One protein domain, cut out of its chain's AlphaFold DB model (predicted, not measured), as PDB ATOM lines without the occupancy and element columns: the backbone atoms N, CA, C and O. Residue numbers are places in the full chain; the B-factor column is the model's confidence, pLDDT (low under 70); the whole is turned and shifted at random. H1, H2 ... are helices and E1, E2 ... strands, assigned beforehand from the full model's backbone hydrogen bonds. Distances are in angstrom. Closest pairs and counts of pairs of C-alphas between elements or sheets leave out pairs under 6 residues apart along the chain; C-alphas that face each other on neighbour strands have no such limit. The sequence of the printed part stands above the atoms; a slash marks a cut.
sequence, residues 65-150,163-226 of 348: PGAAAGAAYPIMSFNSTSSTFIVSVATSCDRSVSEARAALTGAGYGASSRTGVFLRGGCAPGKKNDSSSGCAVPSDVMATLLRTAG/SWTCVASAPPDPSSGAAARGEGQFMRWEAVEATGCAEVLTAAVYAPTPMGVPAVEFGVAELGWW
ATOM      1  N   PRO A  65     225.023 254.255 184.212       69.69
ATOM      2  CA  PRO A  65     225.657 252.949 184.359       69.69
ATOM      3  C   PRO A  65     225.084 251.945 183.351       69.69
ATOM      4  O   PRO A  65     223.875 251.739 183.296       69.69
ATOM      5  N   GLY A  66     225.951 251.318 182.553       65.81
ATOM      6  CA  GLY A  66     225.532 250.360 181.525       65.81
ATOM      7  C   GLY A  66     225.030 250.983 180.218       65.81
ATOM      8  O   GLY A  66     224.535 250.246 179.368       65.81
ATOM      9  N   ALA A  67     225.171 252.302 180.028       67.06
ATOM     10  CA  ALA A  67     224.898 252.944 178.744       67.06
ATOM     11  C   ALA A  67     225.761 252.349 177.622       67.06
ATOM     12  O   ALA A  67     226.944 252.048 177.816       67.06
ATOM     13  N   ALA A  68     225.176 252.221 176.430       62.81
ATOM     14  CA  ALA A  68     225.912 251.806 175.246       62.81
ATOM     15  C   ALA A  68     227.056 252.793 174.948       62.81
ATOM     16  O   ALA A  68     226.910 254.014 175.068       62.81
ATOM     17  N   ALA A  69     228.212 252.261 174.540       52.19
ATOM     18  CA  ALA A  69     229.357 253.074 174.154       52.19
ATOM     19  C   ALA A  69     228.966 254.010 172.994       52.19
ATOM     20  O   ALA A  69     228.642 253.546 171.905       52.19
ATOM     21  N   GLY A  70     228.985 255.326 173.237       54.62
ATOM     22  CA  GLY A  70     228.659 256.350 172.236       54.62
ATOM     23  C   GLY A  70     227.420 257.204 172.532       54.62
ATOM     24  O   GLY A  70     227.212 258.193 171.831       54.62
ATOM     25  N   ALA A  71     226.636 256.899 173.573       64.88
ATOM     26  CA  ALA A  71     225.531 257.754 174.024       64.88
ATOM     27  C   ALA A  71     226.053 258.992 174.784       64.88
ATOM     28  O   ALA A  71     225.947 259.099 176.004       64.88
ATOM     29  N   ALA A  72     226.669 259.923 174.056       83.38
ATOM     30  CA  ALA A  72     227.056 261.218 174.594       83.38
ATOM     31  C   ALA A  72     225.902 262.215 174.442       83.38
ATOM     32  O   ALA A  72     225.267 262.286 173.390       83.38
ATOM     33  N   TYR A  73     225.694 263.034 175.472       93.12
ATOM     34  CA  TYR A  73     224.785 264.181 175.450       93.12
ATOM     35  C   TYR A  73     225.619 265.458 175.625       93.12
ATOM     36  O   TYR A  73     225.790 265.925 176.757       93.12
ATOM     37  N   PRO A  74     226.239 265.973 174.542       94.88
ATOM     38  CA  PRO A  74     227.051 267.182 174.596       94.88
ATOM     39  C   PRO A  74     226.231 268.373 175.074       94.88
ATOM     40  O   PRO A  74     225.110 268.580 174.603       94.88
ATOM     41  N   ILE A  75     226.805 269.177 175.962       96.12
ATOM     42  CA  ILE A  75     226.212 270.445 176.376       96.12
ATOM     43  C   ILE A  75     226.491 271.485 175.297       96.12
ATOM     44  O   ILE A  75     227.632 271.675 174.878       96.12
ATOM     45  N   MET A  76     225.435 272.152 174.849       94.56
ATOM     46  CA  MET A  76     225.492 273.182 173.814       94.56
ATOM     47  C   MET A  76     225.561 274.583 174.413       94.56
ATOM     48  O   MET A  76     226.281 275.438 173.904       94.56
ATOM     49  N   SER A  77     224.813 274.832 175.489       94.12
ATOM     50  CA  SER A  77     224.760 276.146 176.129       94.12
ATOM     51  C   SER A  77     224.217 276.067 177.552       94.12
ATOM     52  O   SER A  77     223.461 275.157 177.890       94.12
ATOM     53  N   PHE A  78     224.574 277.059 178.367       93.00
ATOM     54  CA  PHE A  78     224.032 277.278 179.707       93.00
ATOM     55  C   PHE A  78     223.238 278.584 179.740       93.00
ATOM     56  O   PHE A  78     223.591 279.557 179.072       93.00
ATOM     57  N   ASN A  79     222.185 278.619 180.547       89.75
ATOM     58  CA  ASN A  79     221.410 279.812 180.845       89.75
ATOM     59  C   ASN A  79     221.191 279.900 182.357       89.75
ATOM     60  O   ASN A  79     220.260 279.312 182.911       89.75
ATOM     61  N   SER A  80     222.068 280.639 183.034       82.88
ATOM     62  CA  SER A  80     222.017 280.802 184.490       82.88
ATOM     63  C   SER A  80     220.743 281.518 184.949       82.88
ATOM     64  O   SER A  80     220.188 281.161 185.985       82.88
ATOM     65  N   THR A  81     220.214 282.447 184.141       81.94
ATOM     66  CA  THR A  81     219.011 283.238 184.454       81.94
ATOM     67  C   THR A  81     217.754 282.380 184.563       81.94
ATOM     68  O   THR A  81     216.974 282.539 185.499       81.94
ATOM     69  N   SER A  82     217.540 281.464 183.614       84.44
ATOM     70  CA  SER A  82     216.455 280.474 183.699       84.44
ATOM     71  C   SER A  82     216.856 279.232 184.486       84.44
ATOM     72  O   SER A  82     216.026 278.345 184.685       84.44
ATOM     73  N   SER A  83     218.121 279.157 184.905       91.12
ATOM     74  CA  SER A  83     218.732 277.982 185.509       91.12
ATOM     75  C   SER A  83     218.489 276.727 184.644       91.12
ATOM     76  O   SER A  83     218.093 275.654 185.106       91.12
ATOM     77  N   THR A  84     218.696 276.867 183.336       94.06
ATOM     78  CA  THR A  84     218.588 275.768 182.370       94.06
ATOM     79  C   THR A  84     219.858 275.630 181.546       94.06
ATOM     80  O   THR A  84     220.733 276.492 181.569       94.06
ATOM     81  N   PHE A  85     219.985 274.516 180.841       96.06
ATOM     82  CA  PHE A  85     221.042 274.283 179.868       96.06
ATOM     83  C   PHE A  85     220.518 273.383 178.750       96.06
ATOM     84  O   PHE A  85     219.560 272.632 178.945       96.06
ATOM     85  N   ILE A  86     221.114 273.496 177.569       96.62
ATOM     86  CA  ILE A  86     220.716 272.736 176.385       96.62
ATOM     87  C   ILE A  86     221.739 271.640 176.131       96.62
ATOM     88  O   ILE A  86     222.945 271.897 176.126       96.62
ATOM     89  N   VAL A  87     221.251 270.430 175.872       97.06
ATOM     90  CA  VAL A  87     222.068 269.297 175.434       97.06
ATOM     91  C   VAL A  87     221.629 268.810 174.065       97.06
ATOM     92  O   VAL A  87     220.443 268.848 173.730       97.06
ATOM     93  N   SER A  88     222.582 268.309 173.283       95.12
ATOM     94  CA  SER A  88     222.272 267.618 172.036       95.12
ATOM     95  C   SER A  88     221.756 266.209 172.322       95.12
ATOM     96  O   SER A  88     222.305 265.464 173.137       95.12
ATOM     97  N   VAL A  89     220.682 265.849 171.627       93.75
ATOM     98  CA  VAL A  89     219.994 264.562 171.694       93.75
ATOM     99  C   VAL A  89     219.934 264.005 170.277       93.75
ATOM    100  O   VAL A  89     218.914 264.094 169.589       93.75
ATOM    101  N   ALA A  90     221.056 263.433 169.835       90.31
ATOM    102  CA  ALA A  90     221.161 262.821 168.516       90.31
ATOM    103  C   ALA A  90     220.033 261.806 168.291       90.31
ATOM    104  O   ALA A  90     219.607 261.122 169.227       90.31
ATOM    105  N   THR A  91     219.557 261.704 167.055       89.19
ATOM    106  CA  THR A  91     218.542 260.717 166.696       89.19
ATOM    107  C   THR A  91     219.085 259.299 166.855       89.19
ATOM    108  O   THR A  91     220.195 259.021 166.406       89.19
ATOM    109  N   SER A  92     218.311 258.399 167.457       88.12
ATOM    110  CA  SER A  92     218.690 256.994 167.643       88.12
ATOM    111  C   SER A  92     217.477 256.079 167.515       88.12
ATOM    112  O   SER A  92     216.387 256.430 167.955       88.12
ATOM    113  N   CYS A  93     217.661 254.903 166.918       87.94
ATOM    114  CA  CYS A  93     216.597 253.906 166.788       87.94
ATOM    115  C   CYS A  93     216.519 252.957 167.982       87.94
ATOM    116  O   CYS A  93     215.473 252.353 168.184       87.94
ATOM    117  N   ASP A  94     217.606 252.851 168.749       86.88
ATOM    118  CA  ASP A  94     217.818 251.784 169.733       86.88
ATOM    119  C   ASP A  94     217.859 252.316 171.173       86.88
ATOM    120  O   ASP A  94     218.051 251.562 172.125       86.88
ATOM    121  N   ARG A  95     217.682 253.632 171.354       90.88
ATOM    122  CA  ARG A  95     217.680 254.258 172.674       90.88
ATOM    123  C   ARG A  95     216.392 253.928 173.406       90.88
ATOM    124  O   ARG A  95     215.349 254.518 173.134       90.88
ATOM    125  N   SER A  96     216.478 253.034 174.381       92.06
ATOM    126  CA  SER A  96     215.332 252.696 175.225       92.06
ATOM    127  C   SER A  96     214.808 253.911 176.003       92.06
ATOM    128  O   SER A  96     215.566 254.819 176.366       92.06
ATOM    129  N   VAL A  97     213.511 253.912 176.328       92.94
ATOM    130  CA  VAL A  97     212.909 254.931 177.214       92.94
ATOM    131  C   VAL A  97     213.630 255.006 178.564       92.94
ATOM    132  O   VAL A  97     213.901 256.103 179.052       92.94
ATOM    133  N   SER A  98     214.009 253.864 179.142       92.56
ATOM    134  CA  SER A  98     214.750 253.807 180.408       92.56
ATOM    135  C   SER A  98     216.135 254.447 180.321       92.56
ATOM    136  O   SER A  98     216.541 255.152 181.242       92.56
ATOM    137  N   GLU A  99     216.854 254.238 179.216       92.19
ATOM    138  CA  GLU A  99     218.170 254.847 179.002       92.19
ATOM    139  C   GLU A  99     218.051 256.363 178.834       92.19
ATOM    140  O   GLU A  99     218.793 257.116 179.463       92.19
ATOM    141  N   ALA A 100     217.083 256.824 178.035       93.12
ATOM    142  CA  ALA A 100     216.826 258.250 177.865       93.12
ATOM    143  C   ALA A 100     216.451 258.922 179.194       93.12
ATOM    144  O   ALA A 100     216.968 259.998 179.498       93.12
ATOM    145  N   ARG A 101     215.608 258.270 180.011       93.94
ATOM    146  CA  ARG A 101     215.255 258.737 181.360       93.94
ATOM    147  C   ARG A 101     216.489 258.864 182.244       93.94
ATOM    148  O   ARG A 101     216.666 259.910 182.863       93.94
ATOM    149  N   ALA A 102     217.326 257.829 182.282       92.38
ATOM    150  CA  ALA A 102     218.531 257.793 183.108       92.38
ATOM    151  C   ALA A 102     219.599 258.804 182.661       92.38
ATOM    152  O   ALA A 102     220.346 259.311 183.489       92.38
ATOM    153  N   ALA A 103     219.678 259.117 181.366       92.75
ATOM    154  CA  ALA A 103     220.627 260.103 180.857       92.75
ATOM    155  C   ALA A 103     220.152 261.549 181.069       92.75
ATOM    156  O   ALA A 103     220.934 262.413 181.464       92.75
ATOM    157  N   LEU A 104     218.867 261.821 180.814       94.75
ATOM    158  CA  LEU A 104     218.274 263.164 180.888       94.75
ATOM    159  C   LEU A 104     217.729 263.513 182.284       94.75
ATOM    160  O   LEU A 104     217.162 264.590 182.463       94.75
ATOM    161  N   THR A 105     217.891 262.618 183.259       93.69
ATOM    162  CA  THR A 105     217.578 262.835 184.677       93.69
ATOM    163  C   THR A 105     218.753 262.344 185.505       93.69
ATOM    164  O   THR A 105     218.971 261.139 185.607       93.69
ATOM    165  N   GLY A 106     219.515 263.269 186.078       91.75
ATOM    166  CA  GLY A 106     220.696 262.957 186.876       91.75
ATOM    167  C   GLY A 106     220.675 263.635 188.240       91.75
ATOM    168  O   GLY A 106     219.682 264.241 188.645       91.75
ATOM    169  N   ALA A 107     221.791 263.526 188.956       91.38
ATOM    170  CA  ALA A 107     221.970 264.206 190.232       91.38
ATOM    171  C   ALA A 107     222.011 265.727 190.002       91.38
ATOM    172  O   ALA A 107     222.914 266.236 189.339       91.38
ATOM    173  N   GLY A 108     220.995 266.437 190.497       94.38
ATOM    174  CA  GLY A 108     220.888 267.891 190.367       94.38
ATOM    175  C   GLY A 108     220.398 268.397 189.006       94.38
ATOM    176  O   GLY A 108     220.445 269.601 188.772       94.38
ATOM    177  N   TYR A 109     219.924 267.539 188.092       96.56
ATOM    178  CA  TYR A 109     219.323 267.997 186.832       96.56
ATOM    179  C   TYR A 109     218.262 267.054 186.260       96.56
ATOM    180  O   TYR A 109     218.235 265.852 186.519       96.56
ATOM    181  N   GLY A 110     217.387 267.599 185.416       96.19
ATOM    182  CA  GLY A 110     216.327 266.842 184.760       96.19
ATOM    183  C   GLY A 110     215.772 267.548 183.534       96.19
ATOM    184  O   GLY A 110     215.823 268.777 183.445       96.19
ATOM    185  N   ALA A 111     215.214 266.779 182.597       95.75
ATOM    186  CA  ALA A 111     214.508 267.317 181.436       95.75
ATOM    187  C   ALA A 111     213.439 268.318 181.876       95.75
ATOM    188  O   ALA A 111     212.570 267.988 182.682       95.75
ATOM    189  N   SER A 112     213.520 269.552 181.378       94.19
ATOM    190  CA  SER A 112     212.558 270.595 181.714       94.19
ATOM    191  C   SER A 112     211.190 270.270 181.114       94.19
ATOM    192  O   SER A 112     211.068 269.494 180.162       94.19
ATOM    193  N   SER A 113     210.140 270.903 181.629       91.00
ATOM    194  CA  SER A 113     208.802 270.790 181.051       91.00
ATOM    195  C   SER A 113     208.701 271.386 179.642       91.00
ATOM    196  O   SER A 113     207.736 271.098 178.948       91.00
ATOM    197  N   ARG A 114     209.692 272.165 179.177       89.31
ATOM    198  CA  ARG A 114     209.773 272.646 177.784       89.31
ATOM    199  C   ARG A 114     210.374 271.628 176.820       89.31
ATOM    200  O   ARG A 114     210.302 271.829 175.607       89.31
ATOM    201  N   THR A 115     210.952 270.550 177.339       92.81
ATOM    202  CA  THR A 115     211.421 269.437 176.523       92.81
ATOM    203  C   THR A 115     210.252 268.509 176.208       92.81
ATOM    204  O   THR A 115     209.445 268.175 177.077       92.81
ATOM    205  N   GLY A 116     210.162 268.079 174.952       92.12
ATOM    206  CA  GLY A 116     209.320 266.980 174.494       92.12
ATOM    207  C   GLY A 116     210.177 265.850 173.930       92.12
ATOM    208  O   GLY A 116     211.270 266.091 173.418       92.12
ATOM    209  N   VAL A 117     209.686 264.617 174.016       93.50
ATOM    210  CA  VAL A 117     210.350 263.431 173.450       93.50
ATOM    211  C   VAL A 117     209.510 262.802 172.352       93.50
ATOM    212  O   VAL A 117     208.283 262.717 172.448       93.50
ATOM    213  N   PHE A 118     210.195 262.335 171.313       91.88
ATOM    214  CA  PHE A 118     209.622 261.568 170.216       91.88
ATOM    215  C   PHE A 118     209.889 260.096 170.442       91.88
ATOM    216  O   PHE A 118     211.026 259.699 170.684       91.88
ATOM    217  N   LEU A 119     208.836 259.297 170.359       90.69
ATOM    218  CA  LEU A 119     208.837 257.900 170.751       90.69
ATOM    219  C   LEU A 119     208.462 257.019 169.569       90.69
ATOM    220  O   LEU A 119     207.684 257.431 168.703       90.69
ATOM    221  N   ARG A 120     208.990 255.800 169.558       87.81
ATOM    222  CA  ARG A 120     208.682 254.773 168.561       87.81
ATOM    223  C   ARG A 120     208.658 253.382 169.195       87.81
ATOM    224  O   ARG A 120     209.009 253.213 170.359       87.81
ATOM    225  N   GLY A 121     208.201 252.421 168.396       84.25
ATOM    226  CA  GLY A 121     208.252 250.997 168.714       84.25
ATOM    227  C   GLY A 121     207.123 250.564 169.640       84.25
ATOM    228  O   GLY A 121     207.186 250.759 170.845       84.25
ATOM    229  N   GLY A 122     206.072 249.957 169.079       79.44
ATOM    230  CA  GLY A 122     205.023 249.310 169.877       79.44
ATOM    231  C   GLY A 122     204.150 250.249 170.719       79.44
ATOM    232  O   GLY A 122     203.474 249.781 171.629       79.44
ATOM    233  N   CYS A 123     204.140 251.552 170.417       84.50
ATOM    234  CA  CYS A 123     203.342 252.540 171.136       84.50
ATOM    235  C   CYS A 123     201.861 252.132 171.209       84.50
ATOM    236  O   CYS A 123     201.224 251.881 170.180       84.50
ATOM    237  N   ALA A 124     201.301 252.096 172.420       77.62
ATOM    238  CA  ALA A 124     199.910 251.737 172.648       77.62
ATOM    239  C   ALA A 124     198.987 252.924 172.299       77.62
ATOM    240  O   ALA A 124     199.127 254.010 172.876       77.62
ATOM    241  N   PRO A 125     198.007 252.760 171.395       58.66
ATOM    242  CA  PRO A 125     197.073 253.833 171.081       58.66
ATOM    243  C   PRO A 125     196.168 254.136 172.291       58.66
ATOM    244  O   PRO A 125     195.474 253.258 172.796       58.66
ATOM    245  N   GLY A 126     196.131 255.399 172.735       55.88
ATOM    246  CA  GLY A 126     195.017 255.922 173.541       55.88
ATOM    247  C   GLY A 126     195.200 256.075 175.058       55.88
ATOM    248  O   GLY A 126     194.233 256.454 175.713       55.88
ATOM    249  N   LYS A 127     196.390 255.880 175.641       51.56
ATOM    250  CA  LYS A 127     196.643 256.264 177.049       51.56
ATOM    251  C   LYS A 127     197.200 257.686 177.145       51.56
ATOM    252  O   LYS A 127     198.399 257.885 177.296       51.56
ATOM    253  N   LYS A 128     196.327 258.690 177.038       51.62
ATOM    254  CA  LYS A 128     196.681 260.072 177.400       51.62
ATOM    255  C   LYS A 128     196.481 260.234 178.906       51.62
ATOM    256  O   LYS A 128     195.390 259.967 179.398       51.62
ATOM    257  N   ASN A 129     197.523 260.634 179.629       48.44
ATOM    258  CA  ASN A 129     197.385 261.107 181.004       48.44
ATOM    259  C   ASN A 129     196.920 262.576 180.960       48.44
ATOM    260  O   ASN A 129     197.386 263.324 180.098       48.44
ATOM    261  N   ASP A 130     196.052 263.007 181.879       46.28
ATOM    262  CA  ASP A 130     195.421 264.345 181.883       46.28
ATOM    263  C   ASP A 130     196.430 265.511 181.969       46.28
ATOM    264  O   ASP A 130     196.084 266.669 181.757       46.28
ATOM    265  N   SER A 131     197.699 265.217 182.270       49.34
ATOM    266  CA  SER A 131     198.795 266.192 182.366       49.34
ATOM    267  C   SER A 131     199.810 266.148 181.214       49.34
ATOM    268  O   SER A 131     200.787 266.895 181.248       49.34
ATOM    269  N   SER A 132     199.626 265.268 180.224       54.84
ATOM    270  CA  SER A 132     200.501 265.146 179.047       54.84
ATOM    271  C   SER A 132     199.741 265.520 177.782       54.84
ATOM    272  O   SER A 132     198.720 264.900 177.467       54.84
ATOM    273  N   SER A 133     200.237 266.498 177.027       61.16
ATOM    274  CA  SER A 133     199.720 266.766 175.689       61.16
ATOM    275  C   SER A 133     200.447 265.864 174.691       61.16
ATOM    276  O   SER A 133     201.674 265.828 174.624       61.16
ATOM    277  N   GLY A 134     199.684 265.106 173.901       66.19
ATOM    278  CA  GLY A 134     200.233 264.559 172.662       66.19
ATOM    279  C   GLY A 134     200.557 265.729 171.736       66.19
ATOM    280  O   GLY A 134     199.719 266.618 171.572       66.19
ATOM    281  N   CYS A 135     201.755 265.765 171.161       75.31
ATOM    282  CA  CYS A 135     202.143 266.847 170.256       75.31
ATOM    283  C   CYS A 135     201.582 266.618 168.844       75.31
ATOM    284  O   CYS A 135     201.484 265.493 168.352       75.31
ATOM    285  N   ALA A 136     201.191 267.710 168.187       74.00
ATOM    286  CA  ALA A 136     200.729 267.703 166.805       74.00
ATOM    287  C   ALA A 136     201.931 267.925 165.883       74.00
ATOM    288  O   ALA A 136     202.368 269.059 165.692       74.00
ATOM    289  N   VAL A 137     202.497 266.839 165.354       72.69
ATOM    290  CA  VAL A 137     203.695 266.892 164.504       72.69
ATOM    291  C   VAL A 137     203.319 266.478 163.082       72.69
ATOM    292  O   VAL A 137     202.766 265.388 162.907       72.69
ATOM    293  N   PRO A 138     203.594 267.321 162.069       77.69
ATOM    294  CA  PRO A 138     203.378 266.963 160.673       77.69
ATOM    295  C   PRO A 138     204.101 265.660 160.300       77.69
ATOM    296  O   PRO A 138     205.241 265.414 160.706       77.69
ATOM    297  N   SER A 139     203.427 264.796 159.542       72.56
ATOM    298  CA  SER A 139     203.934 263.458 159.210       72.56
ATOM    299  C   SER A 139     205.207 263.491 158.360       72.56
ATOM    300  O   SER A 139     206.031 262.586 158.467       72.56
ATOM    301  N   ASP A 140     205.405 264.535 157.557       79.75
ATOM    302  CA  ASP A 140     206.600 264.787 156.750       79.75
ATOM    303  C   ASP A 140     207.829 265.125 157.606       79.75
ATOM    304  O   ASP A 140     208.926 264.623 157.332       79.75
ATOM    305  N   VAL A 141     207.643 265.901 158.679       80.44
ATOM    306  CA  VAL A 141     208.699 266.206 159.655       80.44
ATOM    307  C   VAL A 141     209.141 264.921 160.349       80.44
ATOM    308  O   VAL A 141     210.331 264.601 160.356       80.44
ATOM    309  N   MET A 142     208.189 264.123 160.843       77.50
ATOM    310  CA  MET A 142     208.506 262.839 161.473       77.50
ATOM    311  C   MET A 142     209.165 261.860 160.498       77.50
ATOM    312  O   MET A 142     210.167 261.226 160.826       77.50
ATOM    313  N   ALA A 143     208.646 261.756 159.274       78.25
ATOM    314  CA  ALA A 143     209.235 260.898 158.253       78.25
ATOM    315  C   ALA A 143     210.677 261.317 157.931       78.25
ATOM    316  O   ALA A 143     211.528 260.464 157.692       78.25
ATOM    317  N   THR A 144     210.972 262.618 157.954       81.94
ATOM    318  CA  THR A 144     212.335 263.131 157.780       81.94
ATOM    319  C   THR A 144     213.235 262.727 158.943       81.94
ATOM    320  O   THR A 144     214.302 262.180 158.689       81.94
ATOM    321  N   LEU A 145     212.794 262.895 160.194       80.81
ATOM    322  CA  LEU A 145     213.560 262.470 161.375       80.81
ATOM    323  C   LEU A 145     213.868 260.969 161.353       80.81
ATOM    324  O   LEU A 145     215.013 260.571 161.554       80.81
ATOM    325  N   LEU A 146     212.866 260.141 161.047       78.94
ATOM    326  CA  LEU A 146     213.021 258.690 160.943       78.94
ATOM    327  C   LEU A 146     214.000 258.289 159.833       78.94
ATOM    328  O   LEU A 146     214.807 257.383 160.039       78.94
ATOM    329  N   ARG A 147     213.959 258.963 158.675       80.25
ATOM    330  CA  ARG A 147     214.908 258.724 157.575       80.25
ATOM    331  C   ARG A 147     216.328 259.133 157.946       80.25
ATOM    332  O   ARG A 147     217.242 258.346 157.726       80.25
ATOM    333  N   THR A 148     216.512 260.324 158.517       77.69
ATOM    334  CA  THR A 148     217.831 260.826 158.937       77.69
ATOM    335  C   THR A 148     218.482 259.899 159.959       77.69
ATOM    336  O   THR A 148     219.686 259.678 159.913       77.69
ATOM    337  N   ALA A 149     217.675 259.316 160.843       77.38
ATOM    338  CA  ALA A 149     218.129 258.385 161.863       77.38
ATOM    339  C   ALA A 149     218.405 256.961 161.339       77.38
ATOM    340  O   ALA A 149     218.927 256.136 162.080       77.38
ATOM    341  N   GLY A 150     218.017 256.640 160.099       80.62
ATOM    342  CA  GLY A 150     218.066 255.271 159.582       80.62
ATOM    343  C   GLY A 150     217.032 254.335 160.220       80.62
ATOM    344  O   GLY A 150     217.123 253.124 160.059       80.62
ATOM    345  N   SER A 163     204.890 252.865 164.279       74.75
ATOM    346  CA  SER A 163     204.031 253.454 165.306       74.75
ATOM    347  C   SER A 163     204.889 254.400 166.137       74.75
ATOM    348  O   SER A 163     205.844 253.969 166.792       74.75
ATOM    349  N   TRP A 164     204.596 255.692 166.023       81.00
ATOM    350  CA  TRP A 164     205.313 256.761 166.693       81.00
ATOM    351  C   TRP A 164     204.323 257.635 167.446       81.00
ATOM    352  O   TRP A 164     203.155 257.777 167.077       81.00
ATOM    353  N   THR A 165     204.803 258.245 168.515       87.31
ATOM    354  CA  THR A 165     204.065 259.279 169.229       87.31
ATOM    355  C   THR A 165     205.048 260.283 169.806       87.31
ATOM    356  O   THR A 165     206.259 260.183 169.601       87.31
ATOM    357  N   CYS A 166     204.544 261.285 170.503       88.62
ATOM    358  CA  CYS A 166     205.393 262.189 171.245       88.62
ATOM    359  C   CYS A 166     204.694 262.634 172.519       88.62
ATOM    360  O   CYS A 166     203.462 262.704 172.593       88.62
ATOM    361  N   VAL A 167     205.511 262.929 173.519       89.12
ATOM    362  CA  VAL A 167     205.060 263.379 174.827       89.12
ATOM    363  C   VAL A 167     205.760 264.686 175.130       89.12
ATOM    364  O   VAL A 167     206.988 264.759 175.137       89.12
ATOM    365  N   ALA A 168     204.960 265.708 175.395       85.88
ATOM    366  CA  ALA A 168     205.412 266.962 175.962       85.88
ATOM    367  C   ALA A 168     204.692 267.191 177.294       85.88
ATOM    368  O   ALA A 168     203.542 266.782 177.489       85.88
ATOM    369  N   SER A 169     205.391 267.831 178.225       79.69
ATOM    370  CA  SER A 169     204.767 268.363 179.436       79.69
ATOM    371  C   SER A 169     204.394 269.822 179.179       79.69
ATOM    372  O   SER A 169     205.068 270.513 178.426       79.69
ATOM    373  N   ALA A 170     203.301 270.300 179.765       72.88
ATOM    374  CA  ALA A 170     203.021 271.730 179.783       72.88
ATOM    375  C   ALA A 170     203.546 272.298 181.109       72.88
ATOM    376  O   ALA A 170     203.215 271.733 182.157       72.88
ATOM    377  N   PRO A 171     204.350 273.379 181.105       75.25
ATOM    378  CA  PRO A 171     204.653 274.076 182.347       75.25
ATOM    379  C   PRO A 171     203.345 274.575 182.984       75.25
ATOM    380  O   PRO A 171     202.415 274.942 182.257       75.25
ATOM    381  N   PRO A 172     203.245 274.606 184.325       79.00
ATOM    382  CA  PRO A 172     202.108 275.228 184.985       79.00
ATOM    383  C   PRO A 172     202.040 276.713 184.624       79.00
ATOM    384  O   PRO A 172     203.053 277.334 184.296       79.00
ATOM    385  N   ASP A 173     200.842 277.295 184.718       80.62
ATOM    386  CA  ASP A 173     200.666 278.736 184.551       80.62
ATOM    387  C   ASP A 173     201.640 279.478 185.494       80.62
ATOM    388  O   ASP A 173     201.641 279.173 186.694       80.62
ATOM    389  N   PRO A 174     202.464 280.425 184.998       80.94
ATOM    390  CA  PRO A 174     203.443 281.143 185.815       80.94
ATOM    391  C   PRO A 174     202.846 281.861 187.032       80.94
ATOM    392  O   PRO A 174     203.552 282.100 188.009       80.94
ATOM    393  N   SER A 175     201.556 282.205 186.984       83.94
ATOM    394  CA  SER A 175     200.813 282.848 188.074       83.94
ATOM    395  C   SER A 175     200.170 281.859 189.053       83.94
ATOM    396  O   SER A 175     199.620 282.263 190.080       83.94
ATOM    397  N   SER A 176     200.228 280.555 188.766       86.44
ATOM    398  CA  SER A 176     199.625 279.528 189.613       86.44
ATOM    399  C   SER A 176     200.418 279.287 190.899       86.44
ATOM    400  O   SER A 176     201.645 279.387 190.950       86.44
ATOM    401  N   GLY A 177     199.711 278.851 191.946       84.44
ATOM    402  CA  GLY A 177     200.348 278.417 193.190       84.44
ATOM    403  C   GLY A 177     201.294 277.221 193.004       84.44
ATOM    404  O   GLY A 177     202.238 277.087 193.772       84.44
ATOM    405  N   ALA A 178     201.072 276.381 191.986       84.00
ATOM    406  CA  ALA A 178     201.970 275.277 191.642       84.00
ATOM    407  C   ALA A 178     203.324 275.803 191.137       84.00
ATOM    408  O   ALA A 178     204.362 275.418 191.670       84.00
ATOM    409  N   ALA A 179     203.314 276.756 190.197       82.50
ATOM    410  CA  ALA A 179     204.534 277.418 189.733       82.50
ATOM    411  C   ALA A 179     205.264 278.137 190.881       82.50
ATOM    412  O   ALA A 179     206.482 278.026 191.002       82.50
ATOM    413  N   ALA A 180     204.521 278.805 191.771       80.06
ATOM    414  CA  ALA A 180     205.090 279.478 192.941       80.06
ATOM    415  C   ALA A 180     205.750 278.517 193.951       80.06
ATOM    416  O   ALA A 180     206.703 278.908 194.621       80.06
ATOM    417  N   ARG A 181     205.271 277.269 194.050       82.81
ATOM    418  CA  ARG A 181     205.880 276.201 194.869       82.81
ATOM    419  C   ARG A 181     206.971 275.418 194.133       82.81
ATOM    420  O   ARG A 181     207.504 274.459 194.676       82.81
ATOM    421  N   GLY A 182     207.283 275.799 192.897       83.56
ATOM    422  CA  GLY A 182     208.290 275.129 192.087       83.56
ATOM    423  C   GLY A 182     207.851 273.782 191.505       83.56
ATOM    424  O   GLY A 182     208.708 273.023 191.050       83.56
ATOM    425  N   GLU A 183     206.553 273.482 191.488       87.94
ATOM    426  CA  GLU A 183     205.986 272.268 190.889       87.94
ATOM    427  C   GLU A 183     205.960 272.368 189.349       87.94
ATOM    428  O   GLU A 183     205.937 273.457 188.779       87.94
ATOM    429  N   GLY A 184     205.947 271.226 188.647       87.50
ATOM    430  CA  GLY A 184     205.701 271.166 187.195       87.50
ATOM    431  C   GLY A 184     206.805 271.744 186.290       87.50
ATOM    432  O   GLY A 184     206.575 271.989 185.106       87.50
ATOM    433  N   GLN A 185     208.008 271.962 186.823       90.19
ATOM    434  CA  GLN A 185     209.149 272.495 186.062       90.19
ATOM    435  C   GLN A 185     209.857 271.449 185.188       90.19
ATOM    436  O   GLN A 185     210.616 271.819 184.292       90.19
ATOM    437  N   PHE A 186     209.605 270.161 185.424       93.38
ATOM    438  CA  PHE A 186     210.274 269.056 184.742       93.38
ATOM    439  C   PHE A 186     209.300 268.178 183.963       93.38
ATOM    440  O   PHE A 186     208.100 268.127 184.250       93.38
ATOM    441  N   MET A 187     209.843 267.482 182.971       92.06
ATOM    442  CA  MET A 187     209.150 266.458 182.210       92.06
ATOM    443  C   MET A 187     208.698 265.323 183.128       92.06
ATOM    444  O   MET A 187     209.453 264.833 183.969       92.06
ATOM    445  N   ARG A 188     207.466 264.863 182.913       89.38
ATOM    446  CA  ARG A 188     206.879 263.736 183.643       89.38
ATOM    447  C   ARG A 188     207.129 262.435 182.887       89.38
ATOM    448  O   ARG A 188     206.374 262.092 181.975       89.38
ATOM    449  N   TRP A 189     208.191 261.721 183.254       91.25
ATOM    450  CA  TRP A 189     208.567 260.453 182.616       91.25
ATOM    451  C   TRP A 189     207.488 259.377 182.734       91.25
ATOM    452  O   TRP A 189     207.363 258.547 181.841       91.25
ATOM    453  N   GLU A 190     206.630 259.447 183.749       90.25
ATOM    454  CA  GLU A 190     205.496 258.533 183.910       90.25
ATOM    455  C   GLU A 190     204.528 258.628 182.721       90.25
ATOM    456  O   GLU A 190     203.927 257.633 182.321       90.25
ATOM    457  N   ALA A 191     204.380 259.817 182.123       88.38
ATOM    458  CA  ALA A 191     203.571 259.991 180.921       88.38
ATOM    459  C   ALA A 191     204.245 259.402 179.675       88.38
ATOM    460  O   ALA A 191     203.552 258.886 178.803       88.38
ATOM    461  N   VAL A 192     205.580 259.451 179.604       91.00
ATOM    462  CA  VAL A 192     206.374 258.817 178.540       91.00
ATOM    463  C   VAL A 192     206.231 257.299 178.629       91.00
ATOM    464  O   VAL A 192     205.867 256.654 177.651       91.00
ATOM    465  N   GLU A 193     206.424 256.734 179.817       91.38
ATOM    466  CA  GLU A 193     206.317 255.295 180.080       91.38
ATOM    467  C   GLU A 193     204.895 254.767 179.854       91.38
ATOM    468  O   GLU A 193     204.708 253.677 179.310       91.38
ATOM    469  N   ALA A 194     203.872 255.563 180.184       89.12
ATOM    470  CA  ALA A 194     202.472 255.200 179.968       89.12
ATOM    471  C   ALA A 194     202.096 255.006 178.486       89.12
ATOM    472  O   ALA A 194     201.088 254.347 178.207       89.12
ATOM    473  N   THR A 195     202.886 255.538 177.545       87.69
ATOM    474  CA  THR A 195     202.676 255.312 176.104       87.69
ATOM    475  C   THR A 195     202.984 253.878 175.671       87.69
ATOM    476  O   THR A 195     202.507 253.446 174.624       87.69
ATOM    477  N   GLY A 196     203.775 253.135 176.454       88.44
ATOM    478  CA  GLY A 196     204.228 251.789 176.104       88.44
ATOM    479  C   GLY A 196     205.194 251.728 174.915       88.44
ATOM    480  O   GLY A 196     205.489 250.632 174.452       88.44
ATOM    481  N   CYS A 197     205.673 252.871 174.412       90.12
ATOM    482  CA  CYS A 197     206.705 252.894 173.382       90.12
ATOM    483  C   CYS A 197     208.027 252.342 173.927       90.12
ATOM    484  O   CYS A 197     208.388 252.609 175.076       90.12
ATOM    485  N   ALA A 198     208.761 251.610 173.097       90.25
ATOM    486  CA  ALA A 198     210.026 251.000 173.479       90.25
ATOM    487  C   ALA A 198     211.193 252.000 173.441       90.25
ATOM    488  O   ALA A 198     212.028 252.006 174.353       90.25
ATOM    489  N   GLU A 199     211.239 252.873 172.427       91.19
ATOM    490  CA  GLU A 199     212.413 253.711 172.166       91.19
ATOM    491  C   GLU A 199     212.106 255.214 172.084       91.19
ATOM    492  O   GLU A 199     211.044 255.642 171.623       91.19
ATOM    493  N   VAL A 200     213.084 256.026 172.496       93.06
ATOM    494  CA  VAL A 200     213.128 257.482 172.315       93.06
ATOM    495  C   VAL A 200     213.971 257.795 171.085       93.06
ATOM    496  O   VAL A 200     215.191 257.659 171.104       93.06
ATOM    497  N   LEU A 201     213.318 258.279 170.030       91.38
ATOM    498  CA  LEU A 201     213.973 258.661 168.783       91.38
ATOM    499  C   LEU A 201     214.876 259.881 168.973       91.38
ATOM    500  O   LEU A 201     216.038 259.870 168.582       91.38
ATOM    501  N   THR A 202     214.317 260.963 169.513       92.69
ATOM    502  CA  THR A 202     215.002 262.239 169.752       92.69
ATOM    503  C   THR A 202     214.166 263.105 170.700       92.69
ATOM    504  O   THR A 202     213.058 262.723 171.089       92.69
ATOM    505  N   ALA A 203     214.685 264.274 171.060       94.12
ATOM    506  CA  ALA A 203     213.982 265.287 171.831       94.12
ATOM    507  C   ALA A 203     213.801 266.566 171.008       94.12
ATOM    508  O   ALA A 203     214.465 266.771 169.985       94.12
ATOM    509  N   ALA A 204     212.889 267.415 171.460       91.81
ATOM    510  CA  ALA A 204     212.802 268.785 170.999       91.81
ATOM    511  C   ALA A 204     212.516 269.742 172.145       91.81
ATOM    512  O   ALA A 204     211.868 269.380 173.129       91.81
ATOM    513  N   VAL A 205     212.945 270.985 171.973       90.12
ATOM    514  CA  VAL A 205     212.614 272.084 172.878       90.12
ATOM    515  C   VAL A 205     211.551 272.958 172.236       90.12
ATOM    516  O   VAL A 205     211.670 273.357 171.076       90.12
ATOM    517  N   TYR A 206     210.509 273.251 173.007       80.88
ATOM    518  CA  TYR A 206     209.467 274.207 172.657       80.88
ATOM    519  C   TYR A 206     209.784 275.572 173.274       80.88
ATOM    520  O   TYR A 206     209.938 275.691 174.493       80.88
ATOM    521  N   ALA A 207     209.808 276.617 172.447       71.19
ATOM    522  CA  ALA A 207     209.934 277.994 172.903       71.19
ATOM    523  C   ALA A 207     208.769 278.852 172.374       71.19
ATOM    524  O   ALA A 207     208.549 278.916 171.159       71.19
ATOM    525  N   PRO A 208     208.019 279.545 173.250       65.00
ATOM    526  CA  PRO A 208     207.066 280.549 172.801       65.00
ATOM    527  C   PRO A 208     207.827 281.721 172.172       65.00
ATOM    528  O   PRO A 208     208.746 282.267 172.781       65.00
ATOM    529  N   THR A 209     207.456 282.125 170.956       65.81
ATOM    530  CA  THR A 209     208.023 283.338 170.347       65.81
ATOM    531  C   THR A 209     207.184 284.570 170.707       65.81
ATOM    532  O   THR A 209     205.981 284.441 170.955       65.81
ATOM    533  N   PRO A 210     207.766 285.787 170.668       61.66
ATOM    534  CA  PRO A 210     207.023 287.037 170.875       61.66
ATOM    535  C   PRO A 210     205.842 287.230 169.911       61.66
ATOM    536  O   PRO A 210     204.914 287.973 170.209       61.66
ATOM    537  N   MET A 211     205.865 286.543 168.764       66.75
ATOM    538  CA  MET A 211     204.815 286.568 167.742       66.75
ATOM    539  C   MET A 211     203.671 285.581 168.029       66.75
ATOM    540  O   MET A 211     202.772 285.431 167.205       66.75
ATOM    541  N   GLY A 212     203.711 284.868 169.159       63.38
ATOM    542  CA  GLY A 212     202.699 283.877 169.534       63.38
ATOM    543  C   GLY A 212     202.761 282.576 168.727       63.38
ATOM    544  O   GLY A 212     201.929 281.697 168.936       63.38
ATOM    545  N   VAL A 213     203.745 282.422 167.833       63.44
ATOM    546  CA  VAL A 213     204.008 281.160 167.132       63.44
ATOM    547  C   VAL A 213     205.053 280.357 167.900       63.44
ATOM    548  O   VAL A 213     206.095 280.902 168.255       63.44
ATOM    549  N   PRO A 214     204.819 279.082 168.205       68.19
ATOM    550  CA  PRO A 214     205.826 278.288 168.884       68.19
ATOM    551  C   PRO A 214     206.972 277.912 167.946       68.19
ATOM    552  O   PRO A 214     206.739 277.426 166.839       68.19
ATOM    553  N   ALA A 215     208.206 278.122 168.398       78.56
ATOM    554  CA  ALA A 215     209.392 277.577 167.754       78.56
ATOM    555  C   ALA A 215     209.713 276.213 168.375       78.56
ATOM    556  O   ALA A 215     209.633 276.043 169.594       78.56
ATOM    557  N   VAL A 216     210.060 275.249 167.525       83.50
ATOM    558  CA  VAL A 216     210.447 273.898 167.937       83.50
ATOM    559  C   VAL A 216     211.805 273.589 167.334       83.50
ATOM    560  O   VAL A 216     211.975 273.676 166.118       83.50
ATOM    561  N   GLU A 217     212.754 273.212 168.181       89.12
ATOM    562  CA  GLU A 217     214.083 272.773 167.760       89.12
ATOM    563  C   GLU A 217     214.239 271.283 168.058       89.12
ATOM    564  O   GLU A 217     214.096 270.867 169.204       89.12
ATOM    565  N   PHE A 218     214.492 270.478 167.024       89.50
ATOM    566  CA  PHE A 218     214.680 269.030 167.132       89.50
ATOM    567  C   PHE A 218     216.143 268.674 167.389       89.50
ATOM    568  O   PHE A 218     217.047 269.390 166.968       89.50
ATOM    569  N   GLY A 219     216.384 267.516 168.002       91.81
ATOM    570  CA  GLY A 219     217.742 267.044 168.274       91.81
ATOM    571  C   GLY A 219     218.367 267.678 169.513       91.81
ATOM    572  O   GLY A 219     219.575 267.554 169.712       91.81
ATOM    573  N   VAL A 220     217.561 268.343 170.342       94.56
ATOM    574  CA  VAL A 220     217.997 269.023 171.562       94.56
ATOM    575  C   VAL A 220     217.011 268.792 172.702       94.56
ATOM    576  O   VAL A 220     215.814 268.601 172.480       94.56
ATOM    577  N   ALA A 221     217.520 268.823 173.928       95.81
ATOM    578  CA  ALA A 221     216.721 268.851 175.145       95.81
ATOM    579  C   ALA A 221     217.177 270.007 176.031       95.81
ATOM    580  O   ALA A 221     218.373 270.237 176.209       95.81
ATOM    581  N   GLU A 222     216.214 270.705 176.619       96.25
ATOM    582  CA  GLU A 222     216.461 271.637 177.703       96.25
ATOM    583  C   GLU A 222     216.364 270.887 179.027       96.25
ATOM    584  O   GLU A 222     215.368 270.221 179.328       96.25
ATOM    585  N   LEU A 223     217.403 271.026 179.834       97.12
ATOM    586  CA  LEU A 223     217.479 270.485 181.175       97.12
ATOM    587  C   LEU A 223     217.428 271.644 182.172       97.12
ATOM    588  O   LEU A 223     218.077 272.674 181.990       97.12
ATOM    589  N   GLY A 224     216.637 271.489 183.229       95.62
ATOM    590  CA  GLY A 224     216.708 272.344 184.410       95.62
ATOM    591  C   GLY A 224     217.613 271.709 185.462       95.62
ATOM    592  O   GLY A 224     217.690 270.486 185.538       95.62
ATOM    593  N   TRP A 225     218.258 272.525 186.294       95.75
ATOM    594  CA  TRP A 225     219.159 272.051 187.350       95.75
ATOM    595  C   TRP A 225     218.841 272.622 188.733       95.75
ATOM    596  O   TRP A 225     218.279 273.702 188.852       95.75
ATOM    597  N   TRP A 226     219.199 271.927 189.799       94.56
ATOM    598  CA  TRP A 226     218.981 272.371 191.176       94.56
ATOM    599  C   TRP A 226     220.129 271.910 192.070       94.56
ATOM    600  O   TRP A 226     220.893 271.019 191.701       94.56
TER     601      TRP A 226
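AT A GLANCE: This is residues 65 to 150 and 163 to 226 of the 348 residues of an uncharacterized protein of Digitaria exilis (UniProt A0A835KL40). Two strongly twisted sheets, E1 E2 E9 E3 and E5 E6 E4 E7 E8, are partly face to face as a sandwich, their planes 35 degrees apart. H1 and H4 cover one face of the five-stranded sheet and H2 packs on the opposite face, while short H3 lies far from the sheets in a loop. The printed part has 150 residues, in the order E1 E2 H1 E3 E4 E5 H2 E6 H3 H4 E7 E8 E9, mixed in class, with both sheets antiparallel. It is compact, with a radius of gyration of the C-alphas of 14.9 A and spans of 41 by 33 by 29 A.

HOW THE PARTS SIT: E1, residues 75 to 79, and E2, residues 84 to 88, form a hairpin, with N 76 and O 86 2.8 A apart. E2 is antiparallel to its neighbour E9, residues 220 to 225, with N 85 to O 223 at 2.9 A. E9 also neighbours E3, residues 109 to 111, with N 110 to O 224 at 2.9 A. In the other sheet, E4, residues 115 to 120, pairs with E7, residues 199 to 208, N 116 to O 204 at 2.8 A, and with E6, residues 164 to 169, N 119 to O 165 at 2.8 A. E5, residues 132 to 134, neighbours E6, N 133 to O 168 at 3.3 A. E7 and E8, residues 214 to 218, form a hairpin, N 207 to O 215 at 2.9 A. These N and O pairs are within hydrogen-bond range. The closest C-alphas of E7 and E9, Ala 204 and Val 220, are 5.2 A apart. H1, residues 97 to 104, is over E7 at a height over the sheet of 10.1 A, and stands up from the sheet of E9. H4, residues 189 to 193, is over E6 on the same face as H1; they only just touch, with 3 pairs of C-alphas within 8 A, Arg 101 and Trp 189 closest at 7.0 A. H2, residues 139 to 148, is on the opposite face at a height of 9.3 A. H3, residues 177 to 180, is on neither sheet. E2, H1, E3 and E6, H3 H4, E7 are split strand-helix-strand units, two same-way strands with another between them, with right-handed crossovers. Every O i to N i+4 pair is within range in H1, H2 and H4; H3 is too short for one.

IN THESE COORDINATES: E1 begins at C-alpha 75 (226.212, 270.445, 176.376) and E9 ends at C-alpha 225 (219.159, 272.051, 187.350). E7 spans 27.4 A and H2 14.1 A.

THE WHOLE: The C-alphas of Gly 150 and Gly 177, the farthest apart, are 44.5 A apart. Residues 151 to 162 are not printed; C-alphas 150 and 163 are 15.3 A apart. The link E4 to E5 is long. Residues 65 to 71, 125 to 134 and 208 to 214 are under pLDDT 70.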